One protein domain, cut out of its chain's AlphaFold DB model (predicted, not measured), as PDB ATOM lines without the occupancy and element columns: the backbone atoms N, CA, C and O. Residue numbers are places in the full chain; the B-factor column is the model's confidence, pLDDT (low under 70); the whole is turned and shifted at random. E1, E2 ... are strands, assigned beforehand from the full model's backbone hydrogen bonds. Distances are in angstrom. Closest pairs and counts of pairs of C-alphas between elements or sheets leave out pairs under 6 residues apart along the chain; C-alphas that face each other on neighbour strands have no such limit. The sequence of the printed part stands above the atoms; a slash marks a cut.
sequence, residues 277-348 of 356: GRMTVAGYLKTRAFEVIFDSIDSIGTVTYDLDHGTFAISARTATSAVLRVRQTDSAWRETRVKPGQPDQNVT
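AT A GLANCE: This is residues 277 to 348 of the 356 residues of a protein of Lentisphaerae bacterium RIFOXYC12_FULL_60_16 (UniProt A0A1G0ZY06). Two antiparallel sheets lie face to face as a sandwich, the four strands E2-E3-E6-E7 over the three strands E1-E4-E5, their strands crossed at 38 degrees. The chain passes from one sheet to the other three times, and after E7 residues 339 to 348 fold over towards the side of E5. The printed part has 72 residues, with seven named strands, E1 to E7 in chain order, and no named helix: the class is all strand. It is compact, with a radius of gyration of the C-alphas of 11.2 A, and elongated, spanning 34 by 21 by 19 A.

HOW THE PARTS SIT: In the larger sheet, E2, residues 284 to 286, and E3, residues 290 to 294, form a hairpin, with N 285 and O 292 2.8 A apart. E6, residues 322 to 327, is antiparallel to E3, with N 291 and O 325 at 2.8 A. E6 and E7, residues 333 to 338, form a hairpin, with N 324 and O 336 at 2.9 A. In the other sheet, the inner strand E4, residues 300 to 306, has E1, residues 277 to 282, as a neighbour, with N 279 and O 303 at 2.9 A. E4 forms a hairpin with E5, residues 311 to 316, with N 304 and O 313 at 2.9 A. Between the sheets, the closest C-alphas of E1 and E3, Val 281 and Val 292, are 7.0 A apart.

IN THESE COORDINATES: E1 begins at C-alpha 277 (97.109, 54.331, 173.400) and measures 16.2 A. E2 measures 6.6 A, E3 13.5 A, E4 20.3 A, E5 17.0 A, E6 16.3 A and E7 15.7 A, ending at C-alpha 338 (85.017, 51.778, 187.886).

THE WHOLE: The two farthest C-alphas, Thr 318 and Asp 330, are 34.5 A apart. The printed part has no cut, and its six links between strands are tight. Residues 341 to 348 have pLDDT under 70.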
ATOM      1  N   GLY A 277      96.079  55.263 172.986       97.25
ATOM      2  CA  GLY A 277      97.109  54.331 173.400       97.25
ATOM      3  C   GLY A 277      96.658  53.367 174.473       97.25
ATOM      4  O   GLY A 277      95.500  53.340 174.888       97.25
ATOM      5  N   ARG A 278      97.619  52.571 174.927       98.06
ATOM      6  CA  ARG A 278      97.479  51.680 176.067       98.06
ATOM      7  C   ARG A 278      98.642  51.926 177.012       98.06
ATOM      8  O   ARG A 278      99.785  51.952 176.569       98.06
ATOM      9  N   MET A 279      98.344  52.104 178.291       98.56
ATOM     10  CA  MET A 279      99.330  52.349 179.339       98.56
ATOM     11  C   MET A 279      99.119  51.399 180.510       98.56
ATOM     12  O   MET A 279      97.994  50.982 180.799       98.56
ATOM     13  N   THR A 280     100.206  51.068 181.191       98.69
ATOM     14  CA  THR A 280     100.184  50.334 182.455       98.69
ATOM     15  C   THR A 280      99.778  51.274 183.587       98.69
ATOM     16  O   THR A 280     100.266  52.397 183.677       98.69
ATOM     17  N   VAL A 281      98.904  50.805 184.473       98.62
ATOM     18  CA  VAL A 281      98.539  51.483 185.721       98.62
ATOM     19  C   VAL A 281      99.160  50.679 186.857       98.62
ATOM     20  O   VAL A 281      98.830  49.507 187.014       98.62
ATOM     21  N   ALA A 282     100.074  51.273 187.620       98.00
ATOM     22  CA  ALA A 282     100.761  50.620 188.735       98.00
ATOM     23  C   ALA A 282     100.382  51.348 190.029       98.00
ATOM     24  O   ALA A 282     100.984  52.361 190.379       98.00
ATOM     25  N   GLY A 283      99.301  50.907 190.668       97.81
ATOM     26  CA  GLY A 283      98.572  51.621 191.717       97.81
ATOM     27  C   GLY A 283      97.781  52.803 191.160       97.81
ATOM     28  O   GLY A 283      96.568  52.895 191.324       97.81
ATOM     29  N   TYR A 284      98.461  53.678 190.425       98.62
ATOM     30  CA  TYR A 284      97.876  54.806 189.722       98.62
ATOM     31  C   TYR A 284      98.688  55.175 188.473       98.62
ATOM     32  O   TYR A 284      99.837  54.768 188.293       98.62
ATOM     33  N   LEU A 285      98.054  55.953 187.603       98.75
ATOM     34  CA  LEU A 285      98.622  56.608 186.433       98.75
ATOM     35  C   LEU A 285      97.980  57.991 186.348       98.75
ATOM     36  O   LEU A 285      96.754  58.090 186.318       98.75
ATOM     37  N   LYS A 286      98.781  59.050 186.309       98.62
ATOM     38  CA  LYS A 286      98.303  60.433 186.276       98.62
ATOM     39  C   LYS A 286      98.947  61.170 185.115       98.62
ATOM     40  O   LYS A 286     100.142  61.437 185.123       98.62
ATOM     41  N   THR A 287      98.140  61.490 184.116       98.38
ATOM     42  CA  THR A 287      98.542  62.296 182.959       98.38
ATOM     43  C   THR A 287      97.933  63.694 183.060       98.38
ATOM     44  O   THR A 287      97.074  63.943 183.910       98.38
ATOM     45  N   ARG A 288      98.306  64.621 182.171       95.50
ATOM     46  CA  ARG A 288      97.630  65.928 182.082       95.50
ATOM     47  C   ARG A 288      96.161  65.814 181.656       95.50
ATOM     48  O   ARG A 288      95.358  66.668 182.030       95.50
ATOM     49  N   ALA A 289      95.806  64.785 180.883       97.25
ATOM     50  CA  ALA A 289      94.469  64.623 180.303       97.25
ATOM     51  C   ALA A 289      93.539  63.729 181.142       97.25
ATOM     52  O   ALA A 289      92.327  63.944 181.179       97.25
ATOM     53  N   PHE A 290      94.084  62.714 181.807       98.25
ATOM     54  CA  PHE A 290      93.322  61.761 182.610       98.25
ATOM     55  C   PHE A 290      94.153  61.140 183.742       98.25
ATOM     56  O   PHE A 290      95.375  61.034 183.649       98.25
ATOM     57  N   GLU A 291      93.477  60.654 184.779       98.56
ATOM     58  CA  GLU A 291      94.058  59.859 185.860       98.56
ATOM     59  C   GLU A 291      93.288  58.546 186.019       98.56
ATOM     60  O   GLU A 291      92.059  58.535 185.962       98.56
ATOM     61  N   VAL A 292      93.998  57.449 186.268       98.44
ATOM     62  CA  VAL A 292      93.421  56.179 186.725       98.44
ATOM     63  C   VAL A 292      94.067  55.828 188.052       98.44
ATOM     64  O   VAL A 292      95.287  55.724 188.131       98.44
ATOM     65  N   ILE A 293      93.258  55.656 189.092       98.06
ATOM     66  CA  ILE A 293      93.724  55.399 190.457       98.06
ATOM     67  C   ILE A 293      92.999  54.164 190.976       98.06
ATOM     68  O   ILE A 293      91.780  54.195 191.128       98.06
ATOM     69  N   PHE A 294      93.717  53.074 191.230       97.44
ATOM     70  CA  PHE A 294      93.140  51.909 191.894       97.44
ATOM     71  C   PHE A 294      92.944  52.170 193.388       97.44
ATOM     72  O   PHE A 294      93.666  52.960 193.991       97.44
ATOM     73  N   ASP A 295      91.988  51.467 193.998       95.31
ATOM     74  CA  ASP A 295      91.766  51.534 195.451       95.31
ATOM     75  C   ASP A 295      92.982  51.076 196.257       95.31
ATOM     76  O   ASP A 295      93.195  51.519 197.383       95.31
ATOM     77  N   SER A 296      93.763  50.165 195.681       95.06
ATOM     78  CA  SER A 296      95.006  49.680 196.257       95.06
ATOM     79  C   SER A 296      96.174  50.112 195.385       95.06
ATOM     80  O   SER A 296      96.224  49.797 194.194       95.06
ATOM     81  N   ILE A 297      97.152  50.768 196.010       95.19
ATOM     82  CA  ILE A 297      98.419  51.140 195.369       95.19
ATOM     83  C   ILE A 297      99.240  49.934 194.911       95.19
ATOM     84  O   ILE A 297     100.107  50.080 194.056       95.19
ATOM     85  N   ASP A 298      98.942  48.749 195.439       96.25
ATOM     86  CA  ASP A 298      99.628  47.504 195.100       96.25
ATOM     87  C   ASP A 298      99.063  46.845 193.838       96.25
ATOM     88  O   ASP A 298      99.638  45.885 193.337       96.25
ATOM     89  N   SER A 299      97.922  47.323 193.332       96.69
ATOM     90  CA  SER A 299      97.281  46.744 192.149       96.69
ATOM     91  C   SER A 299      97.965  47.197 190.866       96.69
ATOM     92  O   SER A 299      98.284  48.371 190.694       96.69
ATOM     93  N   ILE A 300      98.116  46.289 189.911       97.69
ATOM     94  CA  ILE A 300      98.620  46.568 188.570       97.69
ATOM     95  C   ILE A 300      97.516  46.292 187.561       97.69
ATOM     96  O   ILE A 300      96.732  45.351 187.677       97.69
ATOM     97  N   GLY A 301      97.475  47.099 186.517       96.81
ATOM     98  CA  GLY A 301      96.488  46.989 185.471       96.81
ATOM     99  C   GLY A 301      96.903  47.723 184.213       96.81
ATOM    100  O   GLY A 301      98.057  48.109 184.041       96.81
ATOM    101  N   THR A 302      95.942  47.926 183.324       97.88
ATOM    102  CA  THR A 302      96.128  48.728 182.120       97.88
ATOM    103  C   THR A 302      94.931  49.626 181.883       97.88
ATOM    104  O   THR A 302      93.812  49.290 182.267       97.88
ATOM    105  N   VAL A 303      95.173  50.735 181.199       97.88
ATOM    106  CA  VAL A 303      94.142  51.572 180.598       97.88
ATOM    107  C   VAL A 303      94.409  51.669 179.104       97.88
ATOM    108  O   VAL A 303      95.498  52.055 178.686       97.88
ATOM    109  N   THR A 304      93.421  51.298 178.296       98.25
ATOM    110  CA  THR A 304      93.372  51.645 176.874       98.25
ATOM    111  C   THR A 304      92.478  52.864 176.738       98.25
ATOM    112  O   THR A 304      91.390  52.883 177.310       98.25
ATOM    113  N   TYR A 305      92.936  53.888 176.031       97.56
ATOM    114  CA  TYR A 305      92.238  55.162 175.947       97.56
ATOM    115  C   TYR A 305      92.238  55.719 174.527       97.56
ATOM    116  O   TYR A 305      93.132  55.457 173.717       97.56
ATOM    117  N   ASP A 306      91.230  56.537 174.263       97.31
ATOM    118  CA  ASP A 306      91.072  57.325 173.053       97.31
ATOM    119  C   ASP A 306      90.463  58.670 173.443       97.31
ATOM    120  O   ASP A 306      89.284  58.760 173.795       97.31
ATOM    121  N   LEU A 307      91.297  59.709 173.434       95.38
ATOM    122  CA  LEU A 307      90.924  61.047 173.884       95.38
ATOM    123  C   LEU A 307      90.025  61.768 172.875       95.38
ATOM    124  O   LEU A 307      89.293  62.669 173.269       95.38
ATOM    125  N   ASP A 308      90.041  61.377 171.598       93.56
ATOM    126  CA  ASP A 308      89.162  61.977 170.585       93.56
ATOM    127  C   ASP A 308      87.703  61.586 170.815       93.56
ATOM    128  O   ASP A 308      86.804  62.403 170.637       93.56
ATOM    129  N   HIS A 309      87.475  60.336 171.223       92.69
ATOM    130  CA  HIS A 309      86.136  59.809 171.498       92.69
ATOM    131  C   HIS A 309      85.802  59.753 172.995       92.69
ATOM    132  O   HIS A 309      84.693  59.371 173.366       92.69
ATOM    133  N   GLY A 310      86.748  60.121 173.863       91.19
ATOM    134  CA  GLY A 310      86.580  60.096 175.314       91.19
ATOM    135  C   GLY A 310      86.320  58.698 175.876       91.19
ATOM    136  O   GLY A 310      85.594  58.570 176.858       91.19
ATOM    137  N   THR A 311      86.863  57.646 175.262       93.69
ATOM    138  CA  THR A 311      86.640  56.263 175.705       93.69
ATOM    139  C   THR A 311      87.833  55.729 176.477       93.69
ATOM    140  O   THR A 311      88.977  55.886 176.048       93.69
ATOM    141  N   PHE A 312      87.550  55.040 177.580       95.75
ATOM    142  CA  PHE A 312      88.547  54.411 178.439       95.75
ATOM    143  C   PHE A 312      88.113  52.985 178.763       95.75
ATOM    144  O   PHE A 312      86.982  52.784 179.197       95.75
ATOM    145  N   ALA A 313      89.023  52.028 178.596       94.75
ATOM    146  CA  ALA A 313      88.870  50.642 179.020       94.75
ATOM    147  C   ALA A 313      89.960  50.319 180.046       94.75
ATOM    148  O   ALA A 313      91.150  50.310 179.721       94.75
ATOM    149  N   ILE A 314      89.552  50.095 181.295       95.31
ATOM    150  CA  ILE A 314      90.450  49.868 182.433       95.31
ATOM    151  C   ILE A 314      90.327  48.415 182.880       95.31
ATOM    152  O   ILE A 314      89.227  47.908 183.084       95.31
ATOM    153  N   SER A 315      91.465  47.757 183.073       92.69
ATOM    154  CA  SER A 315      91.551  46.394 183.590       92.69
ATOM    155  C   SER A 315      92.576  46.330 184.714       92.69
ATOM    156  O   SER A 315      93.625  46.959 184.609       92.69
ATOM    157  N   ALA A 316      92.332  45.518 185.736       93.19
ATOM    158  CA  ALA A 316      93.299  45.223 186.790       93.19
ATOM    159  C   ALA A 316      93.600  43.721 186.820       93.19
ATOM    160  O   ALA A 316      92.741  42.912 186.464       93.19
ATOM    161  N   ARG A 317      94.823  43.349 187.208       91.12
ATOM    162  CA  ARG A 317      95.243  41.946 187.345       91.12
ATOM    163  C   ARG A 317      94.539  41.280 188.521       91.12
ATOM    164  O   ARG A 317      94.053  40.163 188.383       91.12
ATOM    165  N   THR A 318      94.447  41.997 189.637       87.00
ATOM    166  CA  THR A 318      93.676  41.602 190.816       87.00
ATOM    167  C   THR A 318      92.388  42.418 190.893       87.00
ATOM    168  O   THR A 318      92.349  43.584 190.498       87.00
ATOM    169  N   ALA A 319      91.305  41.804 191.377       85.56
ATOM    170  CA  ALA A 319      90.015  42.471 191.508       85.56
ATOM    171  C   ALA A 319      90.121  43.685 192.449       85.56
ATOM    172  O   ALA A 319      90.259  43.539 193.660       85.56
ATOM    173  N   THR A 320      90.036  44.883 191.875       88.44
ATOM    174  CA  THR A 320      90.092  46.168 192.579       88.44
ATOM    175  C   THR A 320      89.184  47.165 191.866       88.44
ATOM    176  O   THR A 320      88.941  47.030 190.662       88.44
ATOM    177  N   SER A 321      88.642  48.142 192.591       93.06
ATOM    178  CA  SER A 321      87.943  49.255 191.941       93.06
ATOM    179  C   SER A 321      88.963  50.291 191.487       93.06
ATOM    180  O   SER A 321      90.090  50.341 191.985       93.06
ATOM    181  N   ALA A 322      88.549  51.158 190.569       95.81
ATOM    182  CA  ALA A 322      89.340  52.307 190.163       95.81
ATOM    183  C   ALA A 322      88.512  53.588 190.185       95.81
ATOM    184  O   ALA A 322      87.286  53.573 190.057       95.81
ATOM    185  N   VAL A 323      89.199  54.710 190.285       97.12
ATOM    186  CA  VAL A 323      88.687  56.035 189.980       97.12
ATOM    187  C   VAL A 323      89.323  56.478 188.667       97.12
ATOM    188  O   VAL A 323      90.545  56.521 188.556       97.12
ATOM    189  N   LEU A 324      88.491  56.796 187.676       97.62
ATOM    190  CA  LEU A 324      88.895  57.482 186.453       97.62
ATOM    191  C   LEU A 324      88.575  58.967 186.612       97.62
ATOM    192  O   LEU A 324      87.422  59.325 186.855       97.62
ATOM    193  N   ARG A 325      89.571  59.830 186.429       97.62
ATOM    194  CA  ARG A 325      89.379  61.277 186.308       97.62
ATOM    195  C   ARG A 325      89.740  61.707 184.902       97.62
ATOM    196  O   ARG A 325      90.805  61.356 184.418       97.62
ATOM    197  N   VAL A 326      88.876  62.476 184.251       97.06
ATOM    198  CA  VAL A 326      89.123  62.998 182.900       97.06
ATOM    199  C   VAL A 326      89.055  64.514 182.931       97.06
ATOM    200  O   VAL A 326      88.058  65.084 183.390       97.06
ATOM    201  N   ARG A 327      90.108  65.164 182.439       94.31
ATOM    202  CA  ARG A 327      90.207  66.617 182.351       94.31
ATOM    203  C   ARG A 327      89.265  67.125 181.254       94.31
ATOM    204  O   ARG A 327      89.371  66.736 180.092       94.31
ATOM    205  N   GLN A 328      88.313  67.961 181.646       90.38
ATOM    206  CA  GLN A 328      87.325  68.588 180.768       90.38
ATOM    207  C   GLN A 328      87.883  69.884 180.170       90.38
ATOM    208  O   GLN A 328      88.821  70.446 180.724       90.38
ATOM    209  N   THR A 329      87.304  70.372 179.064       84.69
ATOM    210  CA  THR A 329      87.739  71.597 178.343       84.69
ATOM    211  C   THR A 329      87.825  72.866 179.192       84.69
ATOM    212  O   THR A 329      88.656  73.726 178.918       84.69
ATOM    213  N   ASP A 330      87.031  72.959 180.252       82.44
ATOM    214  CA  ASP A 330      87.052  74.033 181.250       82.44
ATOM    215  C   ASP A 330      88.130  73.839 182.333       82.44
ATOM    216  O   ASP A 330      88.141  74.543 183.339       82.44
ATOM    217  N   SER A 331      89.041  72.879 182.145       85.06
ATOM    218  CA  SER A 331      90.039  72.462 183.128       85.06
ATOM    219  C   SER A 331      89.470  71.830 184.407       85.06
ATOM    220  O   SER A 331      90.229  71.573 185.343       85.06
ATOM    221  N   ALA A 332      88.179  71.506 184.480       90.81
ATOM    222  CA  ALA A 332      87.643  70.732 185.594       90.81
ATOM    223  C   ALA A 332      88.001  69.242 185.461       90.81
ATOM    224  O   ALA A 332      88.198  68.708 184.367       90.81
ATOM    225  N   TRP A 333      88.070  68.540 186.591       94.56
ATOM    226  CA  TRP A 333      88.180  67.082 186.612       94.56
ATOM    227  C   TRP A 333      86.791  66.460 186.730       94.56
ATOM    228  O   TRP A 333      86.061  66.746 187.678       94.56
ATOM    229  N   ARG A 334      86.440  65.568 185.801       94.19
ATOM    230  CA  ARG A 334      85.250  64.719 185.921       94.19
ATOM    231  C   ARG A 334      85.652  63.352 186.439       94.19
ATOM    232  O   ARG A 334      86.456  62.676 185.807       94.19
ATOM    233  N   GLU A 335      85.052  62.938 187.546       95.81
ATOM    234  CA  GLU A 335      85.350  61.665 188.194       95.81
ATOM    235  C   GLU A 335      84.310  60.588 187.852       95.81
ATOM    236  O   GLU A 335      83.116  60.863 187.713       95.81
ATOM    237  N   THR A 336      84.749  59.343 187.681       94.69
ATOM    238  CA  THR A 336      83.887  58.172 187.492       94.69
ATOM    239  C   THR A 336      84.483  56.962 188.202       94.69
ATOM    240  O   THR A 336      85.661  56.647 188.049       94.69
ATOM    241  N   ARG A 337      83.652  56.259 188.974       94.12
ATOM    242  CA  ARG A 337      84.038  55.035 189.680       94.12
ATOM    243  C   ARG A 337      83.895  53.819 188.764       94.12
ATOM    244  O   ARG A 337      82.815  53.571 188.232       94.12
ATOM    245  N   VAL A 338      84.956  53.033 188.645       88.62
ATOM    246  CA  VAL A 338      85.017  51.778 187.886       88.62
ATOM    247  C   VAL A 338      84.967  50.616 188.873       88.62
ATOM    248  O   VAL A 338      85.767  50.565 189.807       88.62
ATOM    249  N   LYS A 339      84.002  49.705 188.716       83.31
ATOM    250  CA  LYS A 339      83.807  48.572 189.636       83.31
ATOM    251  C   LYS A 339      84.759  47.401 189.314       83.31
ATOM    252  O   LYS A 339      85.079  47.209 188.142       83.31
ATOM    253  N   PRO A 340      85.150  46.584 190.314       74.69
ATOM    254  CA  PRO A 340      85.936  45.372 190.090       74.69
ATOM    255  C   PRO A 340      85.217  44.388 189.157       74.69
ATOM    256  O   PRO A 340      84.010  44.181 189.282       74.69
ATOM    257  N   GLY A 341      85.962  43.735 188.263       53.91
ATOM    258  CA  GLY A 341      85.488  42.538 187.557       53.91
ATOM    259  C   GLY A 341      84.594  42.758 186.330       53.91
ATOM    260  O   GLY A 341      84.005  41.791 185.856       53.91
ATOM    261  N   GLN A 342      84.500  43.974 185.784       46.53
ATOM    262  CA  GLN A 342      83.971  44.174 184.429       46.53
ATOM    263  C   GLN A 342      85.122  44.479 183.461       46.53
ATOM    264  O   GLN A 342      85.485  45.646 183.314       46.53
ATOM    265  N   PRO A 343      85.739  43.456 182.834       37.88
ATOM    266  CA  PRO A 343      86.584  43.698 181.671       37.88
ATOM    267  C   PRO A 343      85.736  44.402 180.599       37.88
ATOM    268  O   PRO A 343      84.569  44.063 180.412       37.88
ATOM    269  N   ASP A 344      86.307  45.411 179.943       43.12
ATOM    270  CA  ASP A 344      85.692  46.152 178.832       43.12
ATOM    271  C   ASP A 344      84.452  47.004 179.167       43.12
ATOM    272  O   ASP A 344      83.494  47.071 178.396       43.12
ATOM    273  N   GLN A 345      84.463  47.762 180.270       45.53
ATOM    274  CA  GLN A 345      83.617  48.957 180.287       45.53
ATOM    275  C   GLN A 345      84.254  50.028 179.406       45.53
ATOM    276  O   GLN A 345      85.246  50.631 179.801       45.53
ATOM    277  N   ASN A 346      83.644  50.313 178.253       44.06
ATOM    278  CA  ASN A 346      83.767  51.623 177.619       44.06
ATOM    279  C   ASN A 346      83.189  52.656 178.589       44.06
ATOM    280  O   ASN A 346      81.991  52.955 178.559       44.06
ATOM    281  N   VAL A 347      84.024  53.196 179.475       51.94
ATOM    282  CA  VAL A 347      83.633  54.346 180.284       51.94
ATOM    283  C   VAL A 347      83.621  55.528 179.329       51.94
ATOM    284  O   VAL A 347      84.648  56.140 179.061       51.94
ATOM    285  N   THR A 348      82.451  55.781 178.748       48.06
ATOM    286  CA  THR A 348      82.192  56.983 177.959       48.06
ATOM    287  C   THR A 348      81.585  57.992 178.926       48.06
ATOM    288  O   THR A 348      80.459  57.777 179.396       48.06
TER     289      THR A 348